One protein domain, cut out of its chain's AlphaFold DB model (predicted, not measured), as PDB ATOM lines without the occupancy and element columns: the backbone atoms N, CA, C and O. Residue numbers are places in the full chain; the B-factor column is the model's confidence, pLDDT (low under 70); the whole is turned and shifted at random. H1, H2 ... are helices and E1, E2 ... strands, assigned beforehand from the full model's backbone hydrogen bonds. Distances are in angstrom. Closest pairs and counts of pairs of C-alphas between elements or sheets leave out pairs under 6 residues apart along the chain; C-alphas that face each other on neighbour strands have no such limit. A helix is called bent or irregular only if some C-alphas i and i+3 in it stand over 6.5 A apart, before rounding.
ATOM      1  N   ASP A 211      12.293  26.149 -28.348       86.31
ATOM      2  CA  ASP A 211      11.700  25.185 -27.416       86.31
ATOM      3  C   ASP A 211      11.411  25.831 -26.055       86.31
ATOM      4  O   ASP A 211      10.305  25.700 -25.522       86.31
ATOM      5  N   ARG A 212      12.375  26.587 -25.512       86.31
ATOM      6  CA  ARG A 212      12.201  27.288 -24.237       86.31
ATOM      7  C   ARG A 212      11.196  28.430 -24.342       86.31
ATOM      8  O   ARG A 212      10.441  28.657 -23.400       86.31
ATOM      9  N   LEU A 213      11.176  29.150 -25.461       84.19
ATOM     10  CA  LEU A 213      10.214  30.220 -25.708       84.19
ATOM     11  C   LEU A 213       8.784  29.659 -25.728       84.19
ATOM     12  O   LEU A 213       7.923  30.177 -25.022       84.19
ATOM     13  N   ASN A 214       8.567  28.546 -26.434       79.62
ATOM     14  CA  ASN A 214       7.292  27.828 -26.460       79.62
ATOM     15  C   ASN A 214       6.879  27.332 -25.068       79.62
ATOM     16  O   ASN A 214       5.715  27.440 -24.692       79.62
ATOM     17  N   GLU A 215       7.819  26.806 -24.279       77.25
ATOM     18  CA  GLU A 215       7.559  26.423 -22.889       77.25
ATOM     19  C   GLU A 215       7.130  27.627 -22.039       77.25
ATOM     20  O   GLU A 215       6.141  27.545 -21.317       77.25
ATOM     21  N   CYS A 216       7.828  28.761 -22.150       75.94
ATOM     22  CA  CYS A 216       7.479  29.964 -21.396       75.94
ATOM     23  C   CYS A 216       6.108  30.515 -21.808       75.94
ATOM     24  O   CYS A 216       5.336  30.908 -20.936       75.94
ATOM     25  N   TYR A 217       5.783  30.513 -23.107       71.31
ATOM     26  CA  TYR A 217       4.467  30.928 -23.597       71.31
ATOM     27  C   TYR A 217       3.349  30.014 -23.099       71.31
ATOM     28  O   TYR A 217       2.314  30.514 -22.683       71.31
ATOM     29  N   LYS A 218       3.571  28.697 -23.007       65.62
ATOM     30  CA  LYS A 218       2.590  27.786 -22.394       65.62
ATOM     31  C   LYS A 218       2.313  28.097 -20.923       65.62
ATOM     32  O   LYS A 218       1.248  27.746 -20.430       65.62
ATOM     33  N   MET A 219       3.246  28.730 -20.212       64.12
ATOM     34  CA  MET A 219       3.101  29.046 -18.787       64.12
ATOM     35  C   MET A 219       2.509  30.437 -18.523       64.12
ATOM     36  O   MET A 219       2.153  30.727 -17.383       64.12
ATOM     37  N   VAL A 220       2.404  31.301 -19.537       64.81
ATOM     38  CA  VAL A 220       1.904  32.676 -19.403       64.81
ATOM     39  C   VAL A 220       0.640  32.835 -20.232       64.81
ATOM     40  O   VAL A 220       0.589  32.412 -21.376       64.81
ATOM     41  N   VAL A 221      -0.365  33.500 -19.665       64.88
ATOM     42  CA  VAL A 221      -1.568  33.882 -20.404       64.88
ATOM     43  C   VAL A 221      -1.186  34.838 -21.539       64.88
ATOM     44  O   VAL A 221      -0.729  35.959 -21.288       64.88
ATOM     45  N   GLU A 222      -1.364  34.397 -22.779       67.50
ATOM     46  CA  GLU A 222      -1.251  35.245 -23.958       67.50
ATOM     47  C   GLU A 222      -2.461  36.190 -23.980       67.50
ATOM     48  O   GLU A 222      -3.603  35.740 -24.020       67.50
ATOM     49  N   LEU A 223      -2.215  37.500 -23.901       73.19
ATOM     50  CA  LEU A 223      -3.244  38.539 -23.953       73.19
ATOM     51  C   LEU A 223      -3.025  39.377 -25.207       73.19
ATOM     52  O   LEU A 223      -1.887  39.712 -25.542       73.19
ATOM     53  N   VAL A 224      -4.109  39.731 -25.882       77.31
ATOM     54  CA  VAL A 224      -4.069  40.486 -27.132       77.31
ATOM     55  C   VAL A 224      -4.982  41.684 -27.017       77.31
ATOM     56  O   VAL A 224      -6.164  41.536 -26.705       77.31
ATOM     57  N   ASP A 225      -4.420  42.851 -27.303       83.12
ATOM     58  CA  ASP A 225      -5.175  44.073 -27.501       83.12
ATOM     59  C   ASP A 225      -5.858  44.002 -28.870       83.12
ATOM     60  O   ASP A 225      -5.195  43.859 -29.899       83.12
ATOM     61  N   ILE A 226      -7.184  44.050 -28.881       85.81
ATOM     62  CA  ILE A 226      -8.007  43.927 -30.081       85.81
ATOM     63  C   ILE A 226      -8.006  45.268 -30.817       85.81
ATOM     64  O   ILE A 226      -8.477  46.270 -30.281       85.81
ATOM     65  N   ASP A 227      -7.533  45.265 -32.065       86.69
ATOM     66  CA  ASP A 227      -7.689  46.396 -32.985       86.69
ATOM     67  C   ASP A 227      -9.039  46.290 -33.716       86.69
ATOM     68  O   ASP A 227      -9.782  47.262 -33.836       86.69
ATOM     69  N   SER A 228      -9.358  45.096 -34.228       86.81
ATOM     70  CA  SER A 228     -10.627  44.795 -34.898       86.81
ATOM     71  C   SER A 228     -10.908  43.291 -34.935       86.81
ATOM     72  O   SER A 228     -10.013  42.466 -34.751       86.81
ATOM     73  N   THR A 229     -12.155  42.909 -35.201       87.00
ATOM     74  CA  THR A 229     -12.550  41.512 -35.410       87.00
ATOM     75  C   THR A 229     -13.295  41.362 -36.732       87.00
ATOM     76  O   THR A 229     -13.975  42.278 -37.194       87.00
ATOM     77  N   LYS A 230     -13.158  40.195 -37.363       89.31
ATOM     78  CA  LYS A 230     -13.929  39.793 -38.538       89.31
ATOM     79  C   LYS A 230     -14.585  38.451 -38.258       89.31
ATOM     80  O   LYS A 230     -13.899  37.497 -37.900       89.31
ATOM     81  N   THR A 231     -15.890  38.379 -38.461       86.62
ATOM     82  CA  THR A 231     -16.680  37.180 -38.180       86.62
ATOM     83  C   THR A 231     -17.176  36.564 -39.478       86.62
ATOM     84  O   THR A 231     -17.839  37.235 -40.267       86.62
ATOM     85  N   ASP A 232     -16.886  35.280 -39.655       84.81
ATOM     86  CA  ASP A 232     -17.463  34.415 -40.680       84.81
ATOM     87  C   ASP A 232     -18.475  33.451 -40.014       84.81
ATOM     88  O   ASP A 232     -18.615  33.426 -38.792       84.81
ATOM     89  N   SER A 233     -19.201  32.634 -40.788       80.69
ATOM     90  CA  SER A 233     -20.342  31.834 -40.285       80.69
ATOM     91  C   SER A 233     -20.018  30.841 -39.160       80.69
ATOM     92  O   SER A 233     -20.921  30.411 -38.449       80.69
ATOM     93  N   THR A 234     -18.752  30.458 -39.001       86.00
ATOM     94  CA  THR A 234     -18.297  29.495 -37.983       86.00
ATOM     95  C   THR A 234     -17.087  29.977 -37.191       86.00
ATOM     96  O   THR A 234     -16.731  29.329 -36.208       86.00
ATOM     97  N   HIS A 235     -16.466  31.093 -37.593       88.38
ATOM     98  CA  HIS A 235     -15.194  31.537 -37.039       88.38
ATOM     99  C   HIS A 235     -15.145  33.045 -36.772       88.38
ATOM    100  O   HIS A 235     -15.668  33.841 -37.548       88.38
ATOM    101  N   ILE A 236     -14.454  33.439 -35.702       88.06
ATOM    102  CA  ILE A 236     -14.109  34.827 -35.387       88.06
ATOM    103  C   ILE A 236     -12.600  34.985 -35.542       88.06
ATOM    104  O   ILE A 236     -11.811  34.327 -34.864       88.06
ATOM    105  N   THR A 237     -12.202  35.877 -36.442       87.62
ATOM    106  CA  THR A 237     -10.813  36.276 -36.649       87.62
ATOM    107  C   THR A 237     -10.549  37.577 -35.913       87.62
ATOM    108  O   THR A 237     -11.216  38.583 -36.149       87.62
ATOM    109  N   VAL A 238      -9.568  37.563 -35.023       85.12
ATOM    110  CA  VAL A 238      -9.138  38.730 -34.256       85.12
ATOM    111  C   VAL A 238      -7.884  39.297 -34.896       85.12
ATOM    112  O   VAL A 238      -6.903  38.572 -35.094       85.12
ATOM    113  N   PHE A 239      -7.923  40.594 -35.182       86.56
ATOM    114  CA  PHE A 239      -6.773  41.396 -35.564       86.56
ATOM    115  C   PHE A 239      -6.411  42.273 -34.379       86.56
ATOM    116  O   PHE A 239      -7.239  43.025 -33.862       86.56
ATOM    117  N   GLY A 240      -5.176  42.170 -33.930       84.88
ATOM    118  CA  GLY A 240      -4.748  42.909 -32.760       84.88
ATOM    119  C   GLY A 240      -3.253  42.867 -32.585       84.88
ATOM    120  O   GLY A 240      -2.509  42.481 -33.488       84.88
ATOM    121  N   LYS A 241      -2.817  43.248 -31.394       82.81
ATOM    122  CA  LYS A 241      -1.412  43.256 -31.001       82.81
ATOM    123  C   LYS A 241      -1.258  42.442 -29.738       82.81
ATOM    124  O   LYS A 241      -2.105  42.505 -28.852       82.81
ATOM    125  N   ASN A 242      -0.173  41.685 -29.621       76.94
ATOM    126  CA  ASN A 242       0.112  41.020 -28.356       76.94
ATOM    127  C   ASN A 242       0.326  42.097 -27.281       76.94
ATOM    128  O   ASN A 242       1.231  42.924 -27.408       76.94
ATOM    129  N   HIS A 243      -0.515  42.092 -26.245       73.69
ATOM    130  CA  HIS A 243      -0.550  43.142 -25.229       73.69
ATOM    131  C   HIS A 243       0.818  43.314 -24.566       73.69
ATOM    132  O   HIS A 243       1.350  44.416 -24.466       73.69
ATOM    133  N   TRP A 244       1.440  42.201 -24.170       64.56
ATOM    134  CA  TRP A 244       2.735  42.218 -23.495       64.56
ATOM    135  C   TRP A 244       3.858  42.700 -24.408       64.56
ATOM    136  O   TRP A 244       4.740  43.433 -23.966       64.56
ATOM    137  N   GLU A 245       3.840  42.313 -25.679       65.81
ATOM    138  CA  GLU A 245       4.874  42.728 -26.626       65.81
ATOM    139  C   GLU A 245       4.745  44.198 -27.019       65.81
ATOM    140  O   GLU A 245       5.756  44.893 -27.121       65.81
ATOM    141  N   ASN A 246       3.516  44.691 -27.169       68.88
ATOM    142  CA  ASN A 246       3.241  46.101 -27.402       68.88
ATOM    143  C   ASN A 246       3.682  46.950 -26.196       68.88
ATOM    144  O   ASN A 246       4.489  47.863 -26.342       68.88
ATOM    145  N   VAL A 247       3.254  46.588 -24.981       64.19
ATOM    146  CA  VAL A 247       3.587  47.338 -23.755       64.19
ATOM    147  C   VAL A 247       5.090  47.344 -23.464       64.19
ATOM    148  O   VAL A 247       5.632  48.368 -23.054       64.19
ATOM    149  N   VAL A 248       5.779  46.214 -23.650       56.09
ATOM    150  CA  VAL A 248       7.184  46.081 -23.232       56.09
ATOM    151  C   VAL A 248       8.176  46.459 -24.332       56.09
ATOM    152  O   VAL A 248       9.241  46.996 -24.028       56.09
ATOM    153  N   PHE A 249       7.864  46.181 -25.598       57.47
ATOM    154  CA  PHE A 249       8.782  46.419 -26.716       57.47
ATOM    155  C   PHE A 249       8.328  47.515 -27.677       57.47
ATOM    156  O   PHE A 249       9.072  47.827 -28.605       57.47
ATOM    157  N   GLY A 250       7.128  48.073 -27.500       63.91
ATOM    158  CA  GLY A 250       6.523  48.946 -28.504       63.91
ATOM    159  C   GLY A 250       6.322  48.231 -29.841       63.91
ATOM    160  O   GLY A 250       6.320  48.890 -30.882       63.91
ATOM    161  N   SER A 251       6.234  46.891 -29.837       66.25
ATOM    162  CA  SER A 251       6.004  46.143 -31.071       66.25
ATOM    163  C   SER A 251       4.601  46.445 -31.588       66.25
ATOM    164  O   SER A 251       3.615  46.343 -30.859       66.25
ATOM    165  N   ASN A 252       4.534  46.808 -32.867       66.62
ATOM    166  CA  ASN A 252       3.292  47.012 -33.601       66.62
ATOM    167  C   ASN A 252       2.962  45.825 -34.510       66.62
ATOM    168  O   ASN A 252       2.137  45.973 -35.410       66.62
ATOM    169  N   ASP A 253       3.609  44.677 -34.297       72.88
ATOM    170  CA  ASP A 253       3.361  43.483 -35.093       72.88
ATOM    171  C   ASP A 253       1.897  43.069 -34.928       72.88
ATOM    172  O   ASP A 253       1.444  42.709 -33.836       72.88
ATOM    173  N   GLN A 254       1.141  43.159 -36.025       77.19
ATOM    174  CA  GLN A 254      -0.235  42.697 -36.039       77.19
ATOM    175  C   GLN A 254      -0.261  41.177 -36.014       77.19
ATOM    176  O   GLN A 254       0.314  40.499 -36.867       77.19
ATOM    177  N   ILE A 255      -0.992  40.649 -35.046       77.69
ATOM    178  CA  ILE A 255      -1.318  39.238 -34.952       77.69
ATOM    179  C   ILE A 255      -2.723  39.015 -35.494       77.69
ATOM    180  O   ILE A 255      -3.664  39.746 -35.180       77.69
ATOM    181  N   THR A 256      -2.842  37.990 -36.334       83.88
ATOM    182  CA  THR A 256      -4.112  37.510 -36.875       83.88
ATOM    183  C   THR A 256      -4.311  36.086 -36.397       83.88
ATOM    184  O   THR A 256      -3.471  35.223 -36.654       83.88
ATOM    185  N   LYS A 257      -5.412  35.828 -35.698       79.19
ATOM    186  CA  LYS A 257      -5.743  34.494 -35.187       79.19
ATOM    187  C   LYS A 257      -7.244  34.257 -35.318       79.19
ATOM    188  O   LYS A 257      -8.034  35.174 -35.102       79.19
ATOM    189  N   SER A 258      -7.616  33.043 -35.708       82.69
ATOM    190  CA  SER A 258      -8.993  32.656 -36.023       82.69
ATOM    191  C   SER A 258      -9.450  31.526 -35.107       82.69
ATOM    192  O   SER A 258      -8.688  30.586 -34.885       82.69
ATOM    193  N   TYR A 259     -10.674  31.629 -34.595       79.81
ATOM    194  CA  TYR A 259     -11.282  30.697 -33.638       79.81
ATOM    195  C   TYR A 259     -12.655  30.284 -34.088       79.81
ATOM    196  O   TYR A 259     -13.321  31.074 -34.748       79.81
ATOM    197  N   SER A 260     -13.129  29.126 -33.637       85.62
ATOM    198  CA  SER A 260     -14.565  28.870 -33.673       85.62
ATOM    199  C   SER A 260     -15.308  29.887 -32.794       85.62
ATOM    200  O   SER A 260     -14.752  30.427 -31.832       85.62
ATOM    201  N   VAL A 261     -16.575  30.160 -33.109       83.25
ATOM    202  CA  VAL A 261     -17.408  31.072 -32.301       83.25
ATOM    203  C   VAL A 261     -17.469  30.618 -30.834       83.25
ATOM    204  O   VAL A 261     -17.296  31.430 -29.931       83.25
ATOM    205  N   GLU A 262     -17.627  29.314 -30.597       79.88
ATOM    206  CA  GLU A 262     -17.687  28.718 -29.255       79.88
ATOM    207  C   GLU A 262     -16.377  28.909 -28.471       79.88
ATOM    208  O   GLU A 262     -16.382  29.256 -27.286       79.88
ATOM    209  N   GLU A 263     -15.233  28.739 -29.135       76.62
ATOM    210  CA  GLU A 263     -13.929  28.949 -28.516       76.62
ATOM    211  C   GLU A 263     -13.690  30.428 -28.193       76.62
ATOM    212  O   GLU A 263     -13.237  30.751 -27.092       76.62
ATOM    213  N   PHE A 264     -14.065  31.336 -29.095       82.00
ATOM    214  CA  PHE A 264     -13.965  32.775 -28.862       82.00
ATOM    215  C   PHE A 264     -14.836  33.235 -27.681       82.00
ATOM    216  O   PHE A 264     -14.386  34.015 -26.838       82.00
ATOM    217  N   GLU A 265     -16.063  32.724 -27.557       80.75
ATOM    218  CA  GLU A 265     -16.936  33.000 -26.409       80.75
ATOM    219  C   GLU A 265     -16.337  32.481 -25.096       80.75
ATOM    220  O   GLU A 265     -16.335  33.193 -24.082       80.75
ATOM    221  N   ARG A 266     -15.754  31.274 -25.114       76.50
ATOM    222  CA  ARG A 266     -15.034  30.709 -23.967       76.50
ATOM    223  C   ARG A 266     -13.883  31.620 -23.533       76.50
ATOM    224  O   ARG A 266     -13.780  31.950 -22.352       76.50
ATOM    225  N   LEU A 267     -13.056  32.070 -24.475       73.50
ATOM    226  CA  LEU A 267     -11.918  32.961 -24.223       73.50
ATOM    227  C   LEU A 267     -12.351  34.355 -23.736       73.50
ATOM    228  O   LEU A 267     -11.736  34.936 -22.839       73.50
ATOM    229  N   THR A 268     -13.459  34.876 -24.256       77.44
ATOM    230  CA  THR A 268     -14.067  36.141 -23.812       77.44
ATOM    231  C   THR A 268     -14.527  36.042 -22.356       77.44
ATOM    232  O   THR A 268     -14.261  36.937 -21.550       77.44
ATOM    233  N   LYS A 269     -15.173  34.930 -21.985       72.00
ATOM    234  CA  LYS A 269     -15.606  34.662 -20.605       72.00
ATOM    235  C   LYS A 269     -14.416  34.580 -19.652       72.00
ATOM    236  O   LYS A 269     -14.447  35.195 -18.589       72.00
ATOM    237  N   VAL A 270     -13.360  33.881 -20.060       65.12
ATOM    238  CA  VAL A 270     -12.083  33.831 -19.334       65.12
ATOM    239  C   VAL A 270     -11.519  35.235 -19.131       65.12
ATOM    240  O   VAL A 270     -11.151  35.595 -18.021       65.12
ATOM    241  N   SER A 271     -11.497  36.050 -20.181       70.62
ATOM    242  CA  SER A 271     -10.946  37.407 -20.126       70.62
ATOM    243  C   SER A 271     -11.685  38.274 -19.101       70.62
ATOM    244  O   SER A 271     -11.038  38.939 -18.293       70.62
ATOM    245  N   LYS A 272     -13.025  38.182 -19.044       70.62
ATOM    246  CA  LYS A 272     -13.837  38.855 -18.009       70.62
ATOM    247  C   LYS A 272     -13.517  38.361 -16.602       70.62
ATOM    248  O   LYS A 272     -13.402  39.179 -15.694       70.62
ATOM    249  N   LEU A 273     -13.370  37.047 -16.418       62.47
ATOM    250  CA  LEU A 273     -13.027  36.452 -15.119       62.47
ATOM    251  C   LEU A 273     -11.666  36.939 -14.600       62.47
ATOM    252  O   LEU A 273     -11.466  37.026 -13.395       62.47
ATOM    253  N   LEU A 274     -10.759  37.307 -15.503       57.84
ATOM    254  CA  LEU A 274      -9.441  37.854 -15.179       57.84
ATOM    255  C   LEU A 274      -9.415  39.383 -15.040       57.84
ATOM    256  O   LEU A 274      -8.342  39.960 -14.881       57.84
ATOM    257  N   GLY A 275     -10.574  40.045 -15.102       66.38
ATOM    258  CA  GLY A 275     -10.683  41.500 -14.989       66.38
ATOM    259  C   GLY A 275     -10.290  42.268 -16.256       66.38
ATOM    260  O   GLY A 275     -10.182  43.493 -16.210       66.38
ATOM    261  N   TYR A 276     -10.094  41.582 -17.386       76.38
ATOM    262  CA  TYR A 276      -9.843  42.220 -18.677       76.38
ATOM    263  C   TYR A 276     -11.153  42.601 -19.365       76.38
ATOM    264  O   TYR A 276     -12.189  41.958 -19.190       76.38
ATOM    265  N   SER A 277     -11.104  43.666 -20.168       81.19
ATOM    266  CA  SER A 277     -12.248  44.141 -20.945       81.19
ATOM    267  C   SER A 277     -12.224  43.472 -22.320       81.19
ATOM    268  O   SER A 277     -11.401  43.871 -23.139       81.19
ATOM    269  N   PRO A 278     -13.093  42.490 -22.622       75.75
ATOM    270  CA  PRO A 278     -12.989  41.692 -23.848       75.75
ATOM    271  C   PRO A 278     -13.276  42.457 -25.133       75.75
ATOM    272  O   PRO A 278     -12.971  41.969 -26.210       75.75
ATOM    273  N   GLU A 279     -13.824  43.666 -25.012       77.19
ATOM    274  CA  GLU A 279     -13.979  44.615 -26.119       77.19
ATOM    275  C   GLU A 279     -12.621  45.172 -26.587       77.19
ATOM    276  O   GLU A 279     -12.503  45.706 -27.686       77.19
ATOM    277  N   LYS A 280     -11.604  45.096 -25.721       79.00
ATOM    278  CA  LYS A 280     -10.259  45.643 -25.932       79.00
ATOM    279  C   LYS A 280      -9.164  44.602 -25.773       79.00
ATOM    280  O   LYS A 280      -8.105  44.780 -26.347       79.00
ATOM    281  N   GLN A 281      -9.383  43.575 -24.959       79.31
ATOM    282  CA  GLN A 281      -8.368  42.639 -24.495       79.31
ATOM    283  C   GLN A 281      -8.962  41.254 -24.310       79.31
ATOM    284  O   GLN A 281      -9.778  41.045 -23.413       79.31
ATOM    285  N   ILE A 282      -8.512  40.300 -25.118       76.31
ATOM    286  CA  ILE A 282      -8.936  38.905 -25.000       76.31
ATOM    287  C   ILE A 282      -7.729  37.998 -24.765       76.31
ATOM    288  O   ILE A 282      -6.611  38.288 -25.192       76.31
ATOM    289  N   VAL A 283      -7.954  36.935 -24.002       70.56
ATOM    290  CA  VAL A 283      -6.994  35.883 -23.672       70.56
ATOM    291  C   VAL A 283      -6.967  34.845 -24.782       70.56
ATOM    292  O   VAL A 283      -8.010  34.478 -25.305       70.56
ATOM    293  N   PHE A 284      -5.775  34.373 -25.128       64.31
ATOM    294  CA  PHE A 284      -5.513  33.625 -26.350       64.31
ATOM    295  C   PHE A 284      -4.996  32.196 -26.119       64.31
ATOM    296  O   PHE A 284      -5.475  31.280 -26.775       64.31
ATOM    297  N   ASP A 285      -4.042  31.992 -25.207       55.81
ATOM    298  CA  ASP A 285      -3.439  30.679 -24.904       55.81
ATOM    299  C   ASP A 285      -2.734  30.712 -23.525       55.81
ATOM    300  O   ASP A 285      -2.457  31.796 -23.004       55.81
ATOM    301  N   GLY A 286      -2.458  29.550 -22.917       49.41
ATOM    302  CA  GLY A 286      -1.729  29.399 -21.645       49.41
ATOM    303  C   GLY A 286      -2.337  28.364 -20.681       49.41
ATOM    304  O   GLY A 286      -3.505  28.435 -20.307       49.41
ATOM    305  N   LEU A 287      -1.514  27.414 -20.220       45.34
ATOM    306  CA  LEU A 287      -1.874  26.164 -19.525       45.34
ATOM    307  C   LEU A 287      -2.242  26.321 -18.045       45.34
ATOM    308  O   LEU A 287      -2.362  25.342 -17.320       45.34
ATOM    309  N   ARG A 288      -2.422  27.541 -17.556       47.16
ATOM    310  CA  ARG A 288      -2.954  27.735 -16.209       47.16
ATOM    311  C   ARG A 288      -4.167  28.637 -16.226       47.16
ATOM    312  O   ARG A 288      -4.232  29.598 -15.485       47.16
ATOM    313  N   LEU A 289      -5.150  28.269 -17.037       42.44
ATOM    314  CA  LEU A 289      -6.555  28.565 -16.751       42.44
ATOM    315  C   LEU A 289      -7.011  27.902 -15.439       42.44
ATOM    316  O   LEU A 289      -7.776  28.482 -14.677       42.44
ATOM    317  N   ASP A 290      -6.433  26.747 -15.118       41.09
ATOM    318  CA  ASP A 290      -6.748  25.958 -13.923       41.09
ATOM    319  C   ASP A 290      -6.160  26.568 -12.639       41.09
ATOM    320  O   ASP A 290      -6.578  26.224 -11.537       41.09
ATOM    321  N   SER A 291      -5.211  27.513 -12.750       40.88
ATOM    322  CA  SER A 291      -4.745  28.288 -11.592       40.88
ATOM    323  C   SER A 291      -5.543  29.563 -11.341       40.88
ATOM    324  O   SER A 291      -5.160  30.348 -10.476       40.88
ATOM    325  N   LEU A 292      -6.587  29.824 -12.131       45.03
ATOM    326  CA  LEU A 292      -7.275  31.119 -12.147       45.03
ATOM    327  C   LEU A 292      -8.578  31.129 -11.363       45.03
ATOM    328  O   LEU A 292      -9.221  32.171 -11.288       45.03
ATOM    329  N   ASN A 293      -8.931  30.031 -10.696       46.09
ATOM    330  CA  ASN A 293      -9.902  30.114  -9.620       46.09
ATOM    331  C   ASN A 293      -9.150  30.388  -8.316       46.09
ATOM    332  O   ASN A 293      -8.915  29.489  -7.514       46.09
ATOM    333  N   TYR A 294      -8.733  31.644  -8.134       44.81
ATOM    334  CA  TYR A 294      -8.140  32.119  -6.882       44.81
ATOM    335  C   TYR A 294      -9.039  31.760  -5.684       44.81
ATOM    336  O   TYR A 294      -8.534  31.325  -4.657       44.81
ATOM    337  N   GLU A 295     -10.368  31.813  -5.851       45.84
ATOM    338  CA  GLU A 295     -11.333  31.366  -4.837       45.84
ATOM    339  C   GLU A 295     -11.599  29.845  -4.857       45.84
ATOM    340  O   GLU A 295     -11.748  29.236  -3.799       45.84
ATOM    341  N   GLY A 296     -11.574  29.196  -6.028       42.28
ATOM    342  CA  GLY A 296     -11.791  27.745  -6.164       42.28
ATOM    343  C   GLY A 296     -10.664  26.870  -5.590       42.28
ATOM    344  O   GLY A 296     -10.927  25.844  -4.966       42.28
ATOM    345  N   LEU A 297      -9.404  27.296  -5.724       44.84
ATOM    346  CA  LEU A 297      -8.234  26.610  -5.153       44.84
ATOM    347  C   LEU A 297      -8.136  26.766  -3.629       44.84
ATOM    348  O   LEU A 297      -7.589  25.897  -2.950       44.84
ATOM    349  N   ILE A 298      -8.683  27.858  -3.086       45.69
ATOM    350  CA  ILE A 298      -8.857  28.049  -1.642       45.69
ATOM    351  C   ILE A 298      -9.978  27.133  -1.130       45.69
ATOM    352  O   ILE A 298      -9.827  26.533  -0.070       45.69
ATOM    353  N   SER A 299     -11.070  26.971  -1.892       45.78
ATOM    354  CA  SER A 299     -12.186  26.092  -1.511       45.78
ATOM    355  C   SER A 299     -11.891  24.589  -1.608       45.78
ATOM    356  O   SER A 299     -12.523  23.817  -0.893       45.78
ATOM    357  N   GLU A 300     -10.928  24.169  -2.437       42.78
ATOM    358  CA  GLU A 300     -10.499  22.762  -2.565       42.78
ATOM    359  C   GLU A 300      -9.244  22.407  -1.739       42.78
ATOM    360  O   GLU A 300      -8.591  21.397  -1.992       42.78
ATOM    361  N   ASP A 301      -8.888  23.224  -0.739       41.69
ATOM    362  CA  ASP A 301      -7.789  22.947   0.206       41.69
ATOM    363  C   ASP A 301      -6.413  22.735  -0.471       41.69
ATOM    364  O   ASP A 301      -5.504  22.089   0.057       41.69
ATOM    365  N   TRP A 302      -6.225  23.322  -1.660       39.47
ATOM    366  CA  TRP A 302      -4.945  23.325  -2.381       39.47
ATOM    367  C   TRP A 302      -3.948  24.335  -1.813       39.47
ATOM    368  O   TRP A 302      -2.761  24.300  -2.142       39.47
ATOM    369  N   ASN A 303      -4.396  25.181  -0.883       44.12
ATOM    370  CA  ASN A 303      -3.527  25.962  -0.019       44.12
ATOM    371  C   ASN A 303      -2.985  25.132   1.158       44.12
ATOM    372  O   ASN A 303      -2.996  25.570   2.311       44.12
ATOM    373  N   ARG A 304      -2.439  23.946   0.879       38.50
ATOM    374  CA  ARG A 304      -1.504  23.333   1.822       38.50
ATOM    375  C   ARG A 304      -0.226  24.177   1.775       38.50
ATOM    376  O   ARG A 304       0.597  23.998   0.884       38.50
ATOM    377  N   SER A 305      -0.122  25.126   2.716       45.06
ATOM    378  CA  SER A 305       1.087  25.884   3.117       45.06
ATOM    379  C   SER A 305       1.263  27.360   2.692       45.06
ATOM    380  O   SER A 305       2.309  27.916   3.005       45.06
ATOM    381  N   GLY A 306       0.302  28.049   2.068       45.03
ATOM    382  CA  GLY A 306       0.347  29.522   1.917       45.03
ATOM    383  C   GLY A 306       1.139  30.094   0.726       45.03
ATOM    384  O   GLY A 306       1.556  31.244   0.783       45.03
ATOM    385  N   ASN A 307       1.361  29.345  -0.360       52.22
ATOM    386  CA  ASN A 307       2.338  29.696  -1.415       52.22
ATOM    387  C   ASN A 307       1.779  30.467  -2.639       52.22
ATOM    388  O   ASN A 307       2.226  30.254  -3.768       52.22
ATOM    389  N   LEU A 308       0.819  31.375  -2.453       53.19
ATOM    390  CA  LEU A 308       0.269  32.198  -3.549       53.19
ATOM    391  C   LEU A 308       1.326  33.120  -4.190       53.19
ATOM    392  O   LEU A 308       1.437  33.175  -5.417       53.19
ATOM    393  N   ASP A 309       2.188  33.729  -3.373       56.81
ATOM    394  CA  ASP A 309       3.296  34.591  -3.820       56.81
ATOM    395  C   ASP A 309       4.286  33.862  -4.749       56.81
ATOM    396  O   ASP A 309       4.935  34.466  -5.611       56.81
ATOM    397  N   VAL A 310       4.392  32.536  -4.611       55.66
ATOM    398  CA  VAL A 310       5.276  31.687  -5.421       55.66
ATOM    399  C   VAL A 310       4.760  31.571  -6.858       55.66
ATOM    400  O   VAL A 310       5.557  31.560  -7.803       55.66
ATOM    401  N   VAL A 311       3.437  31.529  -7.051       55.00
ATOM    402  CA  VAL A 311       2.818  31.445  -8.383       55.00
ATOM    403  C   VAL A 311       2.975  32.768  -9.131       55.00
ATOM    404  O   VAL A 311       3.423  32.767 -10.281       55.00
ATOM    405  N   GLU A 312       2.695  33.897  -8.477       59.09
ATOM    406  CA  GLU A 312       2.872  35.228  -9.072       59.09
ATOM    407  C   GLU A 312       4.341  35.491  -9.441       59.09
ATOM    408  O   GLU A 312       4.654  35.888 -10.570       59.09
ATOM    409  N   SER A 313       5.262  35.175  -8.526       61.28
ATOM    410  CA  SER A 313       6.704  35.281  -8.771       61.28
ATOM    411  C   SER A 313       7.148  34.417  -9.956       61.28
ATOM    412  O   SER A 313       7.948  34.857 -10.787       61.28
ATOM    413  N   SER A 314       6.589  33.212 -10.093       63.75
ATOM    414  CA  SER A 314       6.877  32.318 -11.219       63.75
ATOM    415  C   SER A 314       6.400  32.899 -12.553       63.75
ATOM    416  O   SER A 314       7.156  32.905 -13.523       63.75
ATOM    417  N   LEU A 315       5.185  33.455 -12.610       65.62
ATOM    418  CA  LEU A 315       4.655  34.104 -13.816       65.62
ATOM    419  C   LEU A 315       5.486  35.329 -14.222       65.62
ATOM    420  O   LEU A 315       5.813  35.499 -15.400       65.62
ATOM    421  N   LYS A 316       5.893  36.156 -13.250       68.56
ATOM    422  CA  LYS A 316       6.809  37.284 -13.478       68.56
ATOM    423  C   LYS A 316       8.150  36.813 -14.049       68.56
ATOM    424  O   LYS A 316       8.669  37.431 -14.982       68.56
ATOM    425  N   ASN A 317       8.676  35.697 -13.546       73.81
ATOM    426  CA  ASN A 317       9.907  35.092 -14.050       73.81
ATOM    427  C   ASN A 317       9.758  34.596 -15.494       73.81
ATOM    428  O   ASN A 317      10.609  34.932 -16.318       73.81
ATOM    429  N   TYR A 318       8.678  33.881 -15.838       75.12
ATOM    430  CA  TYR A 318       8.424  33.436 -17.217       75.12
ATOM    431  C   TYR A 318       8.291  34.610 -18.188       75.12
ATOM    432  O   TYR A 318       8.935  34.600 -19.237       75.12
ATOM    433  N   ARG A 319       7.548  35.663 -17.817       75.06
ATOM    434  CA  ARG A 319       7.440  36.896 -18.618       75.06
ATOM    435  C   ARG A 319       8.808  37.516 -18.871       75.06
ATOM    436  O   ARG A 319       9.177  37.742 -20.019       75.06
ATOM    437  N   ALA A 320       9.602  37.725 -17.822       78.94
ATOM    438  CA  ALA A 320      10.955  38.255 -17.968       78.94
ATOM    439  C   ALA A 320      11.847  37.342 -18.829       78.94
ATOM    440  O   ALA A 320      12.735  37.825 -19.533       78.94
ATOM    441  N   ASN A 321      11.621  36.027 -18.788       83.25
ATOM    442  CA  ASN A 321      12.367  35.065 -19.585       83.25
ATOM    443  C   ASN A 321      12.016  35.132 -21.075       83.25
ATOM    444  O   ASN A 321      12.931  35.155 -21.892       83.25
ATOM    445  N   ILE A 322      10.734  35.278 -21.432       82.50
ATOM    446  CA  ILE A 322      10.290  35.513 -22.822       82.50
ATOM    447  C   ILE A 322      11.044  36.705 -23.418       82.50
ATOM    448  O   ILE A 322      11.599  36.606 -24.512       82.50
ATOM    449  N   LEU A 323      11.158  37.809 -22.666       82.81
ATOM    450  CA  LEU A 323      11.873  38.997 -23.138       82.81
ATOM    451  C   LEU A 323      13.357  38.713 -23.417       82.81
ATOM    452  O   LEU A 323      13.923  39.200 -24.398       82.81
ATOM    453  N   ARG A 324      14.008  37.929 -22.548       88.81
ATOM    454  CA  ARG A 324      15.410  37.519 -22.726       88.81
ATOM    455  C   ARG A 324      15.568  36.629 -23.956       88.81
ATOM    456  O   ARG A 324      16.454  36.892 -24.762       88.81
ATOM    457  N   LEU A 325      14.693  35.640 -24.119       89.12
ATOM    458  CA  LEU A 325      14.728  34.682 -25.223       89.12
ATOM    459  C   LEU A 325      14.478  35.354 -26.576       89.12
ATOM    460  O   LEU A 325      15.209  35.073 -27.517       89.12
ATOM    461  N   LYS A 326      13.550  36.317 -26.665       86.56
ATOM    462  CA  LYS A 326      13.361  37.119 -27.888       86.56
ATOM    463  C   LYS A 326      14.598  37.932 -28.260       86.56
ATOM    464  O   LYS A 326      14.973  37.989 -29.428       86.56
ATOM    465  N   ARG A 327      15.267  38.547 -27.275       89.25
ATOM    466  CA  ARG A 327      16.536  39.252 -27.528       89.25
ATOM    467  C   ARG A 327      17.620  38.299 -28.022       89.25
ATOM    468  O   ARG A 327      18.348  38.663 -28.935       89.25
ATOM    469  N   MET A 328      17.697  37.096 -27.453       90.75
ATOM    470  CA  MET A 328      18.619  36.056 -27.919       90.75
ATOM    471  C   MET A 328      18.282  35.590 -29.338       90.75
ATOM    472  O   MET A 328      19.185  35.466 -30.150       90.75
ATOM    473  N   GLN A 329      17.003  35.400 -29.668       90.19
ATOM    474  CA  GLN A 329      16.565  35.038 -31.019       90.19
ATOM    475  C   GLN A 329      16.966  36.106 -32.050       90.19
ATOM    476  O   GLN A 329      17.532  35.783 -33.087       90.19
ATOM    477  N   LYS A 330      16.765  37.387 -31.726       90.06
ATOM    478  CA  LYS A 330      17.187  38.503 -32.585       90.06
ATOM    479  C   LYS A 330      18.712  38.623 -32.705       90.06
ATOM    480  O   LYS A 330      19.216  39.061 -33.734       90.06
ATOM    481  N   ASP A 331      19.459  38.288 -31.652       90.94
ATOM    482  CA  ASP A 331      20.926  38.232 -31.705       90.94
ATOM    483  C   ASP A 331      21.410  37.038 -32.540       90.94
ATOM    484  O   ASP A 331      22.362  37.188 -33.295       90.94
ATOM    485  N   TYR A 332      20.722  35.894 -32.481       90.69
ATOM    486  CA  TYR A 332      20.993  34.738 -33.338       90.69
ATOM    487  C   TYR A 332      20.842  35.078 -34.824       90.69
ATOM    488  O   TYR A 332      21.728  34.761 -35.607       90.69
ATOM    489  N   GLU A 333      19.783  35.799 -35.206       90.50
ATOM    490  CA  GLU A 333      19.580  36.255 -36.593       90.50
ATOM    491  C   GLU A 333      20.736  37.128 -37.112       90.50
ATOM    492  O   GLU A 333      21.025  37.131 -38.306       90.50
TER     493      GLU A 333
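This is residues 211 to 333 of the 489 residues of the protein "Cytochrome c oxidase subunit 2" of Flavobacteriales bacterium (UniProt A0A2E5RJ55). A strongly twisted sheet of four antiparallel strands, E1 and E2 sharply bent, has H3 packed over it and short H2 beside its strands. The long helix H5 runs past this body, clear of the sheet, with H1 packed along part of it; between E4 and H5 the printed part swings out away from the sheet through short H4, and residues 299 to 305 stick out. The 123 printed residues hold five named helices and four named strands in the order H1 E1 E2 H2 E3 H3 E4 H4 H5, of mixed class, with sheet order E3 E2 E1 E4. The whole is only just compact, close to loose, with a radius of gyration of the C-alphas of 16.1 A, and only just flat, spanning 46 by 41 by 23 A.

E1, residues 222 to 231, and E2, residues 235 to 242, form a hairpin, with N 230 and O 237 2.8 A apart, within hydrogen-bond range. E1 bends by 88 degrees at residue 227 and E2 by 56 degrees at residue 239. Edge strand E3, residues 254 to 260, is antiparallel to E2, with N 238 and O 257 at 2.8 A. Edge strand E4, residues 281 to 285, is antiparallel to E1, with N 224 and O 282 at 3.0 A. H3, residues 261 to 273, is on the sheet at a height of 8.0 A, over E3, E4 and, only just, E1, with 3 C-alphas; its closest C-alphas to E4 are Ser 271 and Ile 282, 5.5 A. H2, residues 243 to 249, is on the sheet at a height of 8.4 A. H5, residues 308 to 333, is near H2 and, with residues 315 to 326 alone, touches H1, residues 211 to 219, at a shallow tilt of 32 degrees, opposite ways; the closest C-alphas are Cys 216 and Tyr 318, 5.5 A. H4, residues 294 to 299, is not on the sheet and is apart from H5. Every O i to N i+4 pair is within hydrogen-bond range in H1, H2, H3 and H5, against 1 of 2 in H4.

H1 begins at C-alpha 211 (11.700, 25.185, -27.416). E1 is 21.1 A long, E2 20.0 A, E3 20.1 A and H3 18.5 A. H5 is 38.5 A long and ends at C-alpha 333 (19.580, 36.255, -36.593).

The C-alphas farthest apart, of Ser 233 and Ser 305, are 48.8 A apart. The printed part has no cut and no long link. Its mean pLDDT is 70.4, with 51 residues under 70, among them 284 to 316.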